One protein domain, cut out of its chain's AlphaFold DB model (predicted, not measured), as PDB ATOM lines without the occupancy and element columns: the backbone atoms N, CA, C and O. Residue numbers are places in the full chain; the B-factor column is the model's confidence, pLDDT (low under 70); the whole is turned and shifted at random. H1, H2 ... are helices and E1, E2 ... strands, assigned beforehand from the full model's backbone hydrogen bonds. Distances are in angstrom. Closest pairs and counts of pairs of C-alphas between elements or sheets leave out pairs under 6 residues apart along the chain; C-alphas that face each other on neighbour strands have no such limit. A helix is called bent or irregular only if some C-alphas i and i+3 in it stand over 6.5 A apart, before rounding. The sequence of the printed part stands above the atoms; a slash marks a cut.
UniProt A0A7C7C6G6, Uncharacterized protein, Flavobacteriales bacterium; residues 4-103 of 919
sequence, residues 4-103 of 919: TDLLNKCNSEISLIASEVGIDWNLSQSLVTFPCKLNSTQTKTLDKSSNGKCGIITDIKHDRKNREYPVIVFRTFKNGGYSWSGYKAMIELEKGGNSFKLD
ATOM      1  N   THR A   4      20.309  78.169 117.264       82.25
ATOM      2  CA  THR A   4      21.302  78.517 118.290       82.25
ATOM      3  C   THR A   4      21.241  77.574 119.493       82.25
ATOM      4  O   THR A   4      22.272  77.061 119.927       82.25
ATOM      5  N   ASP A   5      20.041  77.266 119.989       82.06
ATOM      6  CA  ASP A   5      19.830  76.319 121.090       82.06
ATOM      7  C   ASP A   5      20.359  74.926 120.739       82.06
ATOM      8  O   ASP A   5      20.960  74.244 121.573       82.06
ATOM      9  N   LEU A   6      20.132  74.498 119.495       84.69
ATOM     10  CA  LEU A   6      20.539  73.187 119.015       84.69
ATOM     11  C   LEU A   6      22.065  73.075 118.892       84.69
ATOM     12  O   LEU A   6      22.635  72.070 119.314       84.69
ATOM     13  N   LEU A   7      22.725  74.111 118.364       87.06
ATOM     14  CA  LEU A   7      24.186  74.185 118.278       87.06
ATOM     15  C   LEU A   7      24.830  74.185 119.666       87.06
ATOM     16  O   LEU A   7      25.773  73.434 119.894       87.06
ATOM     17  N   ASN A   8      24.278  74.951 120.612       84.06
ATOM     18  CA  ASN A   8      24.779  75.000 121.985       84.06
ATOM     19  C   ASN A   8      24.647  73.645 122.692       84.06
ATOM     20  O   ASN A   8      25.609  73.169 123.295       84.06
ATOM     21  N   LYS A   9      23.485  72.984 122.579       82.12
ATOM     22  CA  LYS A   9      23.266  71.653 123.170       82.12
ATOM     23  C   LYS A   9      24.167  70.576 122.569       82.12
ATOM     24  O   LYS A   9      24.530  69.641 123.274       82.12
ATOM     25  N   CYS A  10      24.536  70.713 121.297       84.25
ATOM     26  CA  CYS A  10      25.366  69.739 120.589       84.25
ATOM     27  C   CYS A  10      26.829  70.190 120.447       84.25
ATOM     28  O   CYS A  10      27.583  69.565 119.703       84.25
ATOM     29  N   ASN A  11      27.263  71.246 121.147       85.38
ATOM     30  CA  ASN A  11      28.576  71.858 120.920       85.38
ATOM     31  C   ASN A  11      29.732  70.874 121.139       85.38
ATOM     32  O   ASN A  11      30.674  70.832 120.356       85.38
ATOM     33  N   SER A  12      29.648  70.032 122.171       76.69
ATOM     34  CA  SER A  12      30.664  69.010 122.444       76.69
ATOM     35  C   SER A  12      30.777  67.977 121.318       76.69
ATOM     36  O   SER A  12      31.883  67.579 120.963       76.69
ATOM     37  N   GLU A  13      29.651  67.575 120.727       80.06
ATOM     38  CA  GLU A  13      29.609  66.662 119.579       80.06
ATOM     39  C   GLU A  13      30.188  67.327 118.322       80.06
ATOM     40  O   GLU A  13      31.014  66.736 117.627       80.06
ATOM     41  N   ILE A  14      29.805  68.576 118.053       87.94
ATOM     42  CA  ILE A  14      30.288  69.334 116.895       87.94
ATOM     43  C   ILE A  14      31.801  69.564 117.004       87.94
ATOM     44  O   ILE A  14      32.527  69.307 116.042       87.94
ATOM     45  N   SER A  15      32.288  69.962 118.186       85.31
ATOM     46  CA  SER A  15      33.718  70.095 118.492       85.31
ATOM     47  C   SER A  15      34.485  68.811 118.244       85.31
ATOM     48  O   SER A  15      35.593  68.837 117.703       85.31
ATOM     49  N   LEU A  16      33.890  67.679 118.605       77.88
ATOM     50  CA  LEU A  16      34.519  66.390 118.415       77.88
ATOM     51  C   LEU A  16      34.629  66.026 116.929       77.88
ATOM     52  O   LEU A  16      35.724  65.706 116.471       77.88
ATOM     53  N   ILE A  17      33.542  66.147 116.159       82.06
ATOM     54  CA  ILE A  17      33.546  65.876 114.709       82.06
ATOM     55  C   ILE A  17      34.530  66.817 113.987       82.06
ATOM     56  O   ILE A  17      35.251  66.394 113.083       82.06
ATOM     57  N   ALA A  18      34.611  68.083 114.404       86.94
ATOM     58  CA  ALA A  18      35.571  69.045 113.865       86.94
ATOM     59  C   ALA A  18      37.028  68.628 114.138       86.94
ATOM     60  O   ALA A  18      37.884  68.720 113.249       86.94
ATOM     61  N   SER A  19      37.310  68.114 115.340       81.69
ATOM     62  CA  SER A  19      38.657  67.684 115.724       81.69
ATOM     63  C   SER A  19      39.189  66.530 114.865       81.69
ATOM     64  O   SER A  19      40.393  66.478 114.597       81.69
ATOM     65  N   GLU A  20      38.310  65.665 114.334       76.38
ATOM     66  CA  GLU A  20      38.693  64.546 113.456       76.38
ATOM     67  C   GLU A  20      39.313  65.001 112.131       76.38
ATOM     68  O   GLU A  20      40.106  64.277 111.523       76.38
ATOM     69  N   VAL A  21      38.995  66.219 111.685       79.56
ATOM     70  CA  VAL A  21      39.623  66.834 110.511       79.56
ATOM     71  C   VAL A  21      40.648  67.903 110.880       79.56
ATOM     72  O   VAL A  21      41.081  68.642 110.004       79.56
ATOM     73  N   GLY A  22      41.054  67.992 112.151       81.62
ATOM     74  CA  GLY A  22      42.058  68.941 112.637       81.62
ATOM     75  C   GLY A  22      41.544  70.365 112.865       81.62
ATOM     76  O   GLY A  22      42.354  71.279 112.993       81.62
ATOM     77  N   ILE A  23      40.227  70.578 112.910       88.44
ATOM     78  CA  ILE A  23      39.618  71.895 113.130       88.44
ATOM     79  C   ILE A  23      39.410  72.125 114.628       88.44
ATOM     80  O   ILE A  23      38.884  71.262 115.328       88.44
ATOM     81  N   ASP A  24      39.793  73.309 115.106       90.00
ATOM     82  CA  ASP A  24      39.442  73.778 116.445       90.00
ATOM     83  C   ASP A  24      38.086  74.485 116.364       90.00
ATOM     84  O   ASP A  24      37.993  75.637 115.928       90.00
ATOM     85  N   TRP A  25      37.018  73.767 116.717       91.75
ATOM     86  CA  TRP A  25      35.662  74.310 116.664       91.75
ATOM     87  C   TRP A  25      35.448  75.446 117.660       91.75
ATOM     88  O   TRP A  25      34.830  76.435 117.294       91.75
ATOM     89  N   ASN A  26      36.006  75.369 118.869       86.00
ATOM     90  CA  ASN A  26      35.792  76.400 119.888       86.00
ATOM     91  C   ASN A  26      36.362  77.754 119.439       86.00
ATOM     92  O   ASN A  26      35.755  78.796 119.685       86.00
ATOM     93  N   LEU A  27      37.493  77.737 118.728       85.88
ATOM     94  CA  LEU A  27      38.070  78.937 118.121       85.88
ATOM     95  C   LEU A  27      37.429  79.312 116.778       85.88
ATOM     96  O   LEU A  27      37.464  80.480 116.396       85.88
ATOM     97  N   SER A  28      36.873  78.345 116.043       88.00
ATOM     98  CA  SER A  28      36.262  78.590 114.731       88.00
ATOM     99  C   SER A  28      34.796  79.017 114.809       88.00
ATOM    100  O   SER A  28      34.347  79.730 113.920       88.00
ATOM    101  N   GLN A  29      34.043  78.625 115.844       88.00
ATOM    102  CA  GLN A  29      32.593  78.847 115.909       88.00
ATOM    103  C   GLN A  29      32.232  80.335 115.917       88.00
ATOM    104  O   GLN A  29      31.215  80.714 115.350       88.00
ATOM    105  N   SER A  30      33.077  81.188 116.508       84.38
ATOM    106  CA  SER A  30      32.871  82.644 116.550       84.38
ATOM    107  C   SER A  30      32.999  83.306 115.176       84.38
ATOM    108  O   SER A  30      32.564  84.438 114.992       84.38
ATOM    109  N   LEU A  31      33.584  82.598 114.207       84.12
ATOM    110  CA  LEU A  31      33.756  83.040 112.826       84.12
ATOM    111  C   LEU A  31      32.683  82.457 111.894       84.12
ATOM    112  O   LEU A  31      32.634  82.817 110.718       84.12
ATOM    113  N   VAL A  32      31.856  81.529 112.387       85.44
ATOM    114  CA  VAL A  32      30.853  80.803 111.606       85.44
ATOM    115  C   VAL A  32      29.496  81.494 111.727       85.44
ATOM    116  O   VAL A  32      28.940  81.617 112.814       85.44
ATOM    117  N   THR A  33      28.922  81.874 110.589       86.56
ATOM    118  CA  THR A  33      27.504  82.246 110.464       86.56
ATOM    119  C   THR A  33      26.754  81.164 109.685       86.56
ATOM    120  O   THR A  33      27.364  80.268 109.108       86.56
ATOM    121  N   PHE A  34      25.423  81.180 109.684       88.12
ATOM    122  CA  PHE A  34      24.619  80.206 108.940       88.12
ATOM    123  C   PHE A  34      23.731  80.946 107.929       88.12
ATOM    124  O   PHE A  34      22.910  81.752 108.365       88.12
ATOM    125  N   PRO A  35      23.853  80.693 106.609       89.19
ATOM    126  CA  PRO A  35      24.863  79.872 105.929       89.19
ATOM    127  C   PRO A  35      26.215  80.597 105.782       89.19
ATOM    128  O   PRO A  35      26.262  81.801 105.534       89.19
ATOM    129  N   CYS A  36      27.332  79.872 105.855       91.12
ATOM    130  CA  CYS A  36      28.656  80.407 105.542       91.12
ATOM    131  C   CYS A  36      29.596  79.351 104.955       91.12
ATOM    132  O   CYS A  36      29.413  78.142 105.087       91.12
ATOM    133  N   LYS A  37      30.684  79.819 104.339       91.25
ATOM    134  CA  LYS A  37      31.797  78.969 103.917       91.25
ATOM    135  C   LYS A  37      33.101  79.571 104.412       91.25
ATOM    136  O   LYS A  37      33.573  80.553 103.847       91.25
ATOM    137  N   LEU A  38      33.690  78.952 105.427       89.94
ATOM    138  CA  LEU A  38      35.045  79.256 105.863       89.94
ATOM    139  C   LEU A  38      36.025  78.416 105.055       89.94
ATOM    140  O   LEU A  38      35.980  77.183 105.038       89.94
ATOM    141  N   ASN A  39      36.908  79.108 104.347       85.44
ATOM    142  CA  ASN A  39      37.983  78.462 103.615       85.44
ATOM    143  C   ASN A  39      39.118  78.042 104.570       85.44
ATOM    144  O   ASN A  39      39.059  78.231 105.791       85.44
ATOM    145  N   SER A  40      40.176  77.474 104.001       79.62
ATOM    146  CA  SER A  40      41.256  76.900 104.790       79.62
ATOM    147  C   SER A  40      42.249  77.876 105.403       79.62
ATOM    148  O   SER A  40      43.023  77.472 106.269       79.62
ATOM    149  N   THR A  41      42.206  79.155 105.025       79.69
ATOM    150  CA  THR A  41      42.984  80.215 105.683       79.69
ATOM    151  C   THR A  41      42.221  80.860 106.841       79.69
ATOM    152  O   THR A  41      42.841  81.405 107.752       79.69
ATOM    153  N   GLN A  42      40.888  80.779 106.834       84.50
ATOM    154  CA  GLN A  42      40.019  81.338 107.875       84.50
ATOM    155  C   GLN A  42      39.736  80.351 109.016       84.50
ATOM    156  O   GLN A  42      39.531  80.767 110.154       84.50
ATOM    157  N   THR A  43      39.733  79.053 108.716       86.62
ATOM    158  CA  THR A  43      39.434  77.993 109.686       86.62
ATOM    159  C   THR A  43      40.554  77.869 110.720       86.62
ATOM    160  O   THR A  43      41.721  77.707 110.355       86.62
ATOM    161  N   LYS A  44      40.220  77.933 112.014       90.06
ATOM    162  CA  LYS A  44      41.190  77.709 113.093       90.06
ATOM    163  C   LYS A  44      41.402  76.212 113.266       90.06
ATOM    164  O   LYS A  44      40.456  75.428 113.228       90.06
ATOM    165  N   THR A  45      42.655  75.805 113.411       85.62
ATOM    166  CA  THR A  45      43.031  74.391 113.460       85.62
ATOM    167  C   THR A  45      43.747  74.069 114.761       85.62
ATOM    168  O   THR A  45      44.354  74.944 115.378       85.62
ATOM    169  N   LEU A  46      43.671  72.806 115.170       77.12
ATOM    170  CA  LEU A  46      44.284  72.314 116.406       77.12
ATOM    171  C   LEU A  46      45.816  72.219 116.305       77.12
ATOM    172  O   LEU A  46      46.498  72.064 117.316       77.12
ATOM    173  N   ASP A  47      46.376  72.259 115.092       73.56
ATOM    174  CA  ASP A  47      47.805  72.085 114.852       73.56
ATOM    175  C   ASP A  47      48.275  72.712 113.527       73.56
ATOM    176  O   ASP A  47      47.535  72.814 112.549       73.56
ATOM    177  N   LYS A  48      49.564  73.065 113.459       69.00
ATOM    178  CA  LYS A  48      50.161  73.698 112.273       69.00
ATOM    179  C   LYS A  48      50.102  72.833 111.007       69.00
ATOM    180  O   LYS A  48      50.122  73.396 109.916       69.00
ATOM    181  N   SER A  49      50.021  71.504 111.116       67.31
ATOM    182  CA  SER A  49      49.991  70.610 109.950       67.31
ATOM    183  C   SER A  49      48.640  70.635 109.218       67.31
ATOM    184  O   SER A  49      48.595  70.368 108.007       67.31
ATOM    185  N   SER A  50      47.578  71.010 109.941       71.81
ATOM    186  CA  SER A  50      46.197  71.167 109.475       71.81
ATOM    187  C   SER A  50      45.906  72.570 108.912       71.81
ATOM    188  O   SER A  50      44.965  72.740 108.129       71.81
ATOM    189  N   ASN A  51      46.726  73.577 109.243       74.19
ATOM    190  CA  ASN A  51      46.586  74.940 108.717       74.19
ATOM    191  C   ASN A  51      46.601  74.970 107.183       74.19
ATOM    192  O   ASN A  51      47.430  74.333 106.532       74.19
ATOM    193  N   GLY A  52      45.678  75.730 106.592       79.06
ATOM    194  CA  GLY A  52      45.564  75.835 105.138       79.06
ATOM    195  C   GLY A  52      44.941  74.610 104.467       79.06
ATOM    196  O   GLY A  52      44.759  74.638 103.249       79.06
ATOM    197  N   LYS A  53      44.543  73.570 105.222       80.25
ATOM    198  CA  LYS A  53      44.035  72.308 104.655       80.25
ATOM    199  C   LYS A  53      42.597  71.927 105.022       80.25
ATOM    200  O   LYS A  53      42.072  70.961 104.461       80.25
ATOM    201  N   CYS A  54      41.958  72.666 105.923       86.00
ATOM    202  CA  CYS A  54      40.654  72.305 106.484       86.00
ATOM    203  C   CYS A  54      39.641  73.430 106.285       86.00
ATOM    204  O   CYS A  54      40.019  74.583 106.395       86.00
ATOM    205  N   GLY A  55      38.379  73.132 105.982       89.75
ATOM    206  CA  GLY A  55      37.349  74.153 105.746       89.75
ATOM    207  C   GLY A  55      36.018  73.805 106.397       89.75
ATOM    208  O   GLY A  55      35.740  72.632 106.645       89.75
ATOM    209  N   ILE A  56      35.179  74.811 106.630       93.38
ATOM    210  CA  ILE A  56      33.844  74.649 107.220       93.38
ATOM    211  C   ILE A  56      32.806  75.181 106.234       93.38
ATOM    212  O   ILE A  56      32.947  76.281 105.704       93.38
ATOM    213  N   ILE A  57      31.757  74.408 105.976       91.62
ATOM    214  CA  ILE A  57      30.583  74.850 105.221       91.62
ATOM    215  C   ILE A  57      29.373  74.672 106.118       91.62
ATOM    216  O   ILE A  57      29.130  73.572 106.606       91.62
ATOM    217  N   THR A  58      28.613  75.734 106.315       93.69
ATOM    218  CA  THR A  58      27.381  75.723 107.090       93.69
ATOM    219  C   THR A  58      26.204  76.119 106.219       93.69
ATOM    220  O   THR A  58      26.335  76.909 105.284       93.69
ATOM    221  N   ASP A  59      25.046  75.547 106.521       92.88
ATOM    222  CA  ASP A  59      23.807  75.790 105.791       92.88
ATOM    223  C   ASP A  59      22.601  75.700 106.734       92.88
ATOM    224  O   ASP A  59      22.679  75.033 107.772       92.88
ATOM    225  N   ILE A  60      21.492  76.344 106.369       92.88
ATOM    226  CA  ILE A  60      20.196  76.195 107.044       92.88
ATOM    227  C   ILE A  60      19.259  75.459 106.097       92.88
ATOM    228  O   ILE A  60      19.074  75.860 104.951       92.88
ATOM    229  N   LYS A  61      18.656  74.375 106.583       91.00
ATOM    230  CA  LYS A  61      17.689  73.584 105.820       91.00
ATOM    231  C   LYS A  61      16.360  73.505 106.544       91.00
ATOM    232  O   LYS A  61      16.308  73.590 107.766       91.00
ATOM    233  N   HIS A  62      15.303  73.257 105.780       90.62
ATOM    234  CA  HIS A  62      13.950  73.082 106.299       90.62
ATOM    235  C   HIS A  62      13.537  71.616 106.213       90.62
ATOM    236  O   HIS A  62      13.877  70.903 105.262       90.62
ATOM    237  N   ASP A  63      12.825  71.129 107.226       85.00
ATOM    238  CA  ASP A  63      12.200  69.810 107.176       85.00
ATOM    239  C   ASP A  63      10.819  69.863 106.492       85.00
ATOM    240  O   ASP A  63      10.333  70.917 106.085       85.00
ATOM    241  N   ARG A  64      10.145  68.711 106.371       82.06
ATOM    242  CA  ARG A  64       8.803  68.622 105.759       82.06
ATOM    243  C   ARG A  64       7.715  69.402 106.513       82.06
ATOM    244  O   ARG A  64       6.637  69.596 105.965       82.06
ATOM    245  N   LYS A  65       7.973  69.810 107.759       83.88
ATOM    246  CA  LYS A  65       7.093  70.645 108.590       83.88
ATOM    247  C   LYS A  65       7.536  72.114 108.580       83.88
ATOM    248  O   LYS A  65       7.086  72.885 109.421       83.88
ATOM    249  N   ASN A  66       8.414  72.487 107.646       82.56
ATOM    250  CA  ASN A  66       9.001  73.813 107.498       82.56
ATOM    251  C   ASN A  66       9.799  74.292 108.728       82.56
ATOM    252  O   ASN A  66       9.917  75.492 108.964       82.56
ATOM    253  N   ARG A  67      10.341  73.363 109.531       84.75
ATOM    254  CA  ARG A  67      11.215  73.687 110.668       84.75
ATOM    255  C   ARG A  67      12.655  73.819 110.198       84.75
ATOM    256  O   ARG A  67      13.156  72.925 109.516       84.75
ATOM    257  N   GLU A  68      13.310  74.896 110.602       90.25
ATOM    258  CA  GLU A  68      14.714  75.163 110.289       90.25
ATOM    259  C   GLU A  68      15.668  74.331 111.148       90.25
ATOM    260  O   GLU A  68      15.466  74.177 112.353       90.25
ATOM    261  N   TYR A  69      16.731  73.812 110.530       89.75
ATOM    262  CA  TYR A  69      17.836  73.162 111.222       89.75
ATOM    263  C   TYR A  69      19.193  73.430 110.539       89.75
ATOM    264  O   TYR A  69      19.285  73.457 109.307       89.75
ATOM    265  N   PRO A  70      20.274  73.574 111.327       93.75
ATOM    266  CA  PRO A  70      21.627  73.759 110.816       93.75
ATOM    267  C   PRO A  70      22.218  72.466 110.244       93.75
ATOM    268  O   PRO A  70      21.987  71.365 110.749       93.75
ATOM    269  N   VAL A  71      23.065  72.598 109.230       92.06
ATOM    270  CA  VAL A  71      23.970  71.544 108.759       92.06
ATOM    271  C   VAL A  71      25.384  72.105 108.737       92.06
ATOM    272  O   VAL A  71      25.591  73.219 108.265       92.06
ATOM    273  N   ILE A  72      26.354  71.337 109.234       93.75
ATOM    274  CA  ILE A  72      27.773  71.711 109.236       93.75
ATOM    275  C   ILE A  72      28.551  70.628 108.502       93.75
ATOM    276  O   ILE A  72      28.405  69.447 108.794       93.75
ATOM    277  N   VAL A  73      29.394  71.015 107.554       91.19
ATOM    278  CA  VAL A  73      30.289  70.124 106.816       91.19
ATOM    279  C   VAL A  73      31.724  70.576 107.048       91.19
ATOM    280  O   VAL A  73      32.120  71.669 106.645       91.19
ATOM    281  N   PHE A  74      32.513  69.704 107.655       90.25
ATOM    282  CA  PHE A  74      33.935  69.867 107.898       90.25
ATOM    283  C   PHE A  74      34.727  69.185 106.785       90.25
ATOM    284  O   PHE A  74      34.685  67.968 106.627       90.25
ATOM    285  N   ARG A  75      35.456  69.952 105.979       83.25
ATOM    286  CA  ARG A  75      36.259  69.432 104.867       83.25
ATOM    287  C   ARG A  75      37.733  69.368 105.230       83.25
ATOM    288  O   ARG A  75      38.251  70.257 105.893       83.25
ATOM    289  N   THR A  76      38.416  68.362 104.696       78.12
ATOM    290  CA  THR A  76      39.879  68.249 104.682       78.12
ATOM    291  C   THR A  76      40.327  67.739 103.316       78.12
ATOM    292  O   THR A  76      39.634  66.918 102.711       78.12
ATOM    293  N   PHE A  77      41.483  68.192 102.822       66.62
ATOM    294  CA  PHE A  77      42.039  67.719 101.546       66.62
ATOM    295  C   PHE A  77      42.416  66.226 101.540       66.62
ATOM    296  O   PHE A  77      42.649  65.680 100.468       66.62
ATOM    297  N   LYS A  78      42.481  65.561 102.705       56.38
ATOM    298  CA  LYS A  78      42.979  64.178 102.817       56.38
ATOM    299  C   LYS A  78      41.879  63.100 102.812       56.38
ATOM    300  O   LYS A  78      42.091  62.051 102.219       56.38
ATOM    301  N   ASN A  79      40.717  63.359 103.434       55.00
ATOM    302  CA  ASN A  79      39.747  62.314 103.831       55.00
ATOM    303  C   ASN A  79      38.268  62.579 103.432       55.00
ATOM    304  O   ASN A  79      37.367  62.015 104.042       55.00
ATOM    305  N   GLY A  80      37.963  63.451 102.464       56.25
ATOM    306  CA  GLY A  80      36.588  63.600 101.930       56.25
ATOM    307  C   GLY A  80      35.578  64.382 102.797       56.25
ATOM    308  O   GLY A  80      34.569  64.846 102.272       56.25
ATOM    309  N   GLY A  81      35.899  64.644 104.068       72.19
ATOM    310  CA  GLY A  81      35.140  65.511 104.976       72.19
ATOM    311  C   GLY A  81      34.042  64.798 105.775       72.19
ATOM    312  O   GLY A  81      33.523  63.768 105.364       72.19
ATOM    313  N   TYR A  82      33.690  65.371 106.925       82.44
ATOM    314  CA  TYR A  82      32.633  64.904 107.827       82.44
ATOM    315  C   TYR A  82      31.496  65.921 107.870       82.44
ATOM    316  O   TYR A  82      31.694  67.096 107.574       82.44
ATOM    317  N   SER A  83      30.293  65.495 108.247       84.19
ATOM    318  CA  SER A  83      29.154  66.403 108.377       84.19
ATOM    319  C   SER A  83      28.340  66.122 109.625       84.19
ATOM    320  O   SER A  83      28.005  64.969 109.896       84.19
ATOM    321  N   TRP A  84      27.934  67.184 110.303       90.06
ATOM    322  CA  TRP A  84      26.960  67.159 111.377       90.06
ATOM    323  C   TRP A  84      25.605  67.687 110.881       90.06
ATOM    324  O   TRP A  84      25.532  68.653 110.117       90.06
ATOM    325  N   SER A  85      24.516  67.026 111.284       87.12
ATOM    326  CA  SER A  85      23.153  67.332 110.840       87.12
ATOM    327  C   SER A  85      22.272  67.684 112.031       87.12
ATOM    328  O   SER A  85      21.897  66.805 112.809       87.12
ATOM    329  N   GLY A  86      21.860  68.948 112.107       87.81
ATOM    330  CA  GLY A  86      20.937  69.434 113.125       87.81
ATOM    331  C   GLY A  86      19.588  68.718 113.096       87.81
ATOM    332  O   GLY A  86      19.013  68.472 114.145       87.81
ATOM    333  N   TYR A  87      19.108  68.268 111.932       85.88
ATOM    334  CA  TYR A  87      17.879  67.468 111.863       85.88
ATOM    335  C   TYR A  87      17.974  66.179 112.687       85.88
ATOM    336  O   TYR A  87      17.069  65.874 113.460       85.88
ATOM    337  N   LYS A  88      19.082  65.432 112.561       83.88
ATOM    338  CA  LYS A  88      19.285  64.193 113.327       83.88
ATOM    339  C   LYS A  88      19.377  64.480 114.824       83.88
ATOM    340  O   LYS A  88      18.708  63.810 115.604       83.88
ATOM    341  N   ALA A  89      20.145  65.502 115.200       83.56
ATOM    342  CA  ALA A  89      20.289  65.913 116.592       83.56
ATOM    343  C   ALA A  89      18.947  66.348 117.207       83.56
ATOM    344  O   ALA A  89      18.593  65.915 118.298       83.56
ATOM    345  N   MET A  90      18.160  67.140 116.475       84.81
ATOM    346  CA  MET A  90      16.841  67.606 116.901       84.81
ATOM    347  C   MET A  90      15.874  66.439 117.136       84.81
ATOM    348  O   MET A  90      15.209  66.411 118.166       84.81
ATOM    349  N   ILE A  91      15.823  65.457 116.228       81.94
ATOM    350  CA  ILE A  91      14.950  64.277 116.364       81.94
ATOM    351  C   ILE A  91      15.330  63.417 117.577       81.94
ATOM    352  O   ILE A  91      14.446  62.906 118.261       81.94
ATOM    353  N   GLU A  92      16.621  63.235 117.857       76.19
ATOM    354  CA  GLU A  92      17.066  62.449 119.016       76.19
ATOM    355  C   GLU A  92      16.803  63.175 120.343       76.19
ATOM    356  O   GLU A  92      16.331  62.558 121.300       76.19
ATOM    357  N   LEU A  93      16.993  64.499 120.373       77.69
ATOM    358  CA  LEU A  93      16.636  65.332 121.525       77.69
ATOM    359  C   LEU A  93      15.119  65.346 121.783       77.69
ATOM    360  O   LEU A  93      14.699  65.319 122.937       77.69
ATOM    361  N   GLU A  94      14.284  65.346 120.734       78.94
ATOM    362  CA  GLU A  94      12.816  65.249 120.849       78.94
ATOM    363  C   GLU A  94      12.355  63.914 121.461       78.94
ATOM    364  O   GLU A  94      11.319  63.866 122.120       78.94
ATOM    365  N   LYS A  95      13.125  62.833 121.288       77.31
ATOM    366  CA  LYS A  95      12.842  61.514 121.879       77.31
ATOM    367  C   LYS A  95      13.351  61.361 123.319       77.31
ATOM    368  O   LYS A  95      13.221  60.279 123.887       77.31
ATOM    369  N   GLY A  96      13.949  62.402 123.902       63.34
ATOM    370  CA  GLY A  96      14.556  62.346 125.236       63.34
ATOM    371  C   GLY A  96      15.891  61.590 125.292       63.34
ATOM    372  O   GLY A  96      16.331  61.226 126.378       63.34
ATOM    373  N   GLY A  97      16.528  61.334 124.143       62.47
ATOM    374  CA  GLY A  97      17.857  60.726 124.062       62.47
ATOM    375  C   GLY A  97      18.993  61.756 124.086       62.47
ATOM    376  O   GLY A  97      18.783  62.944 123.845       62.47
ATOM    377  N   ASN A  98      20.223  61.288 124.328       58.97
ATOM    378  CA  ASN A  98      21.439  62.037 123.985       58.97
ATOM    379  C   ASN A  98      21.745  61.835 122.495       58.97
ATOM    380  O   ASN A  98      21.638  60.715 121.996       58.97
ATOM    381  N   SER A  99      22.187  62.882 121.795       56.53
ATOM    382  CA  SER A  99      22.457  62.848 120.348       56.53
ATOM    383  C   SER A  99      23.619  61.932 119.920       56.53
ATOM    384  O   SER A  99      23.877  61.811 118.724       56.53
ATOM    385  N   PHE A 100      24.310  61.253 120.850       57.91
ATOM    386  CA  PHE A 100      25.609  60.633 120.582       57.91
ATOM    387  C   PHE A 100      25.781  59.210 121.153       57.91
ATOM    388  O   PHE A 100      25.737  58.996 122.365       57.91
ATOM    389  N   LYS A 101      26.063  58.240 120.270       53.78
ATOM    390  CA  LYS A 101      26.750  56.972 120.587       53.78
ATOM    391  C   LYS A 101      28.180  57.079 120.051       53.78
ATOM    392  O   LYS A 101      28.375  56.896 118.853       53.78
ATOM    393  N   LEU A 102      29.166  57.369 120.897       55.25
ATOM    394  CA  LEU A 102      30.575  57.358 120.492       55.25
ATOM    395  C   LEU A 102      31.427  56.576 121.495       55.25
ATOM    396  O   LEU A 102      31.288  56.751 122.703       55.25
ATOM    397  N   ASP A 103      32.276  55.690 120.973       58.03
ATOM    398  CA  ASP A 103      33.175  54.835 121.747       58.03
ATOM    399  C   ASP A 103      34.466  55.594 122.106       58.03
ATOM    400  O   ASP A 103      35.334  55.848 121.266       58.03
TER     401      ASP A 103
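What this domain is: This is residues 4 to 103 of the 919 residues of an uncharacterized protein of Flavobacteriales bacterium (UniProt A0A7C7C6G6). A four-stranded sheet, built on the long hairpin E2 and E3, has H2 running along one face over E3 and E4. H3 packs crosswise on H2, while H1 and H4 meet near one end of the sheet. The 100 printed residues include H1, H2, H3, E1, E2, E3, E4 and H4 in chain order, a mixed class; the antiparallel sheet, ordered E1, E2, E3, E4, is a meander, each strand the antiparallel neighbour of the one before. The whole is compact, with a radius of gyration of the C-alphas of 13.6 A and spans of 40 by 30 by 23 A.

How they stand to each other: H1, residues 4 to 9, is close to but not clearly touching H2, residues 11 to 20: C-alphas Leu 7 and Ile 14, the closest, are 7.9 A apart. H3, residues 25 to 31, touches H2, about perpendicular at 76 degrees, with closest C-alphas Ser 15 and Trp 25 at 5.0 A; H3 is only just irregular, C-alphas 27 and 30 being 6.6 A apart. E1, residues 36 to 38, and E2, residues 54 to 62, form an antiparallel hairpin, with N 38 and O 56 at 2.8 A, within hydrogen-bond range. E2 and E3, residues 68 to 76, form another, with N 73 and O 57 at 2.7 A, as do E3 and E4, residues 82 to 85, with N 74 and O 82 at 2.7 A. H2 makes two layers with the sheet, a helix on one face, at a height of 9.5 A, and runs along E3 at 6 degrees on the local plane. H1 and H3 only graze the sheet. H4, residues 86 to 94, touches H1 at a steep tilt of 64 degrees, the same way, with closest C-alphas Leu 6 and Gly 86 at 7.0 A. Every O i to N i+4 pair is within hydrogen-bond range in H1, H2 and H4; in H3 1 of 3 is, and 2 of 4 O i to N i+3 pairs.

Where its parts are: H1 begins at C-alpha 4, (21.302, 78.517, 118.290), and H4 ends at C-alpha 94, (12.816, 65.249, 120.849). E2 and E3 each measure 26.7 A from first to last C-alpha, H2 14.5 A and H4 12.0 A.

The domain as a whole: The farthest C-alphas, Lys 48 and Lys 65, are 43.3 A apart. The printed part has no cut, and its one long link is residues 39 to 53. Model confidence is under 70 at residues 48 to 49, 77 to 80 and 96 to 103.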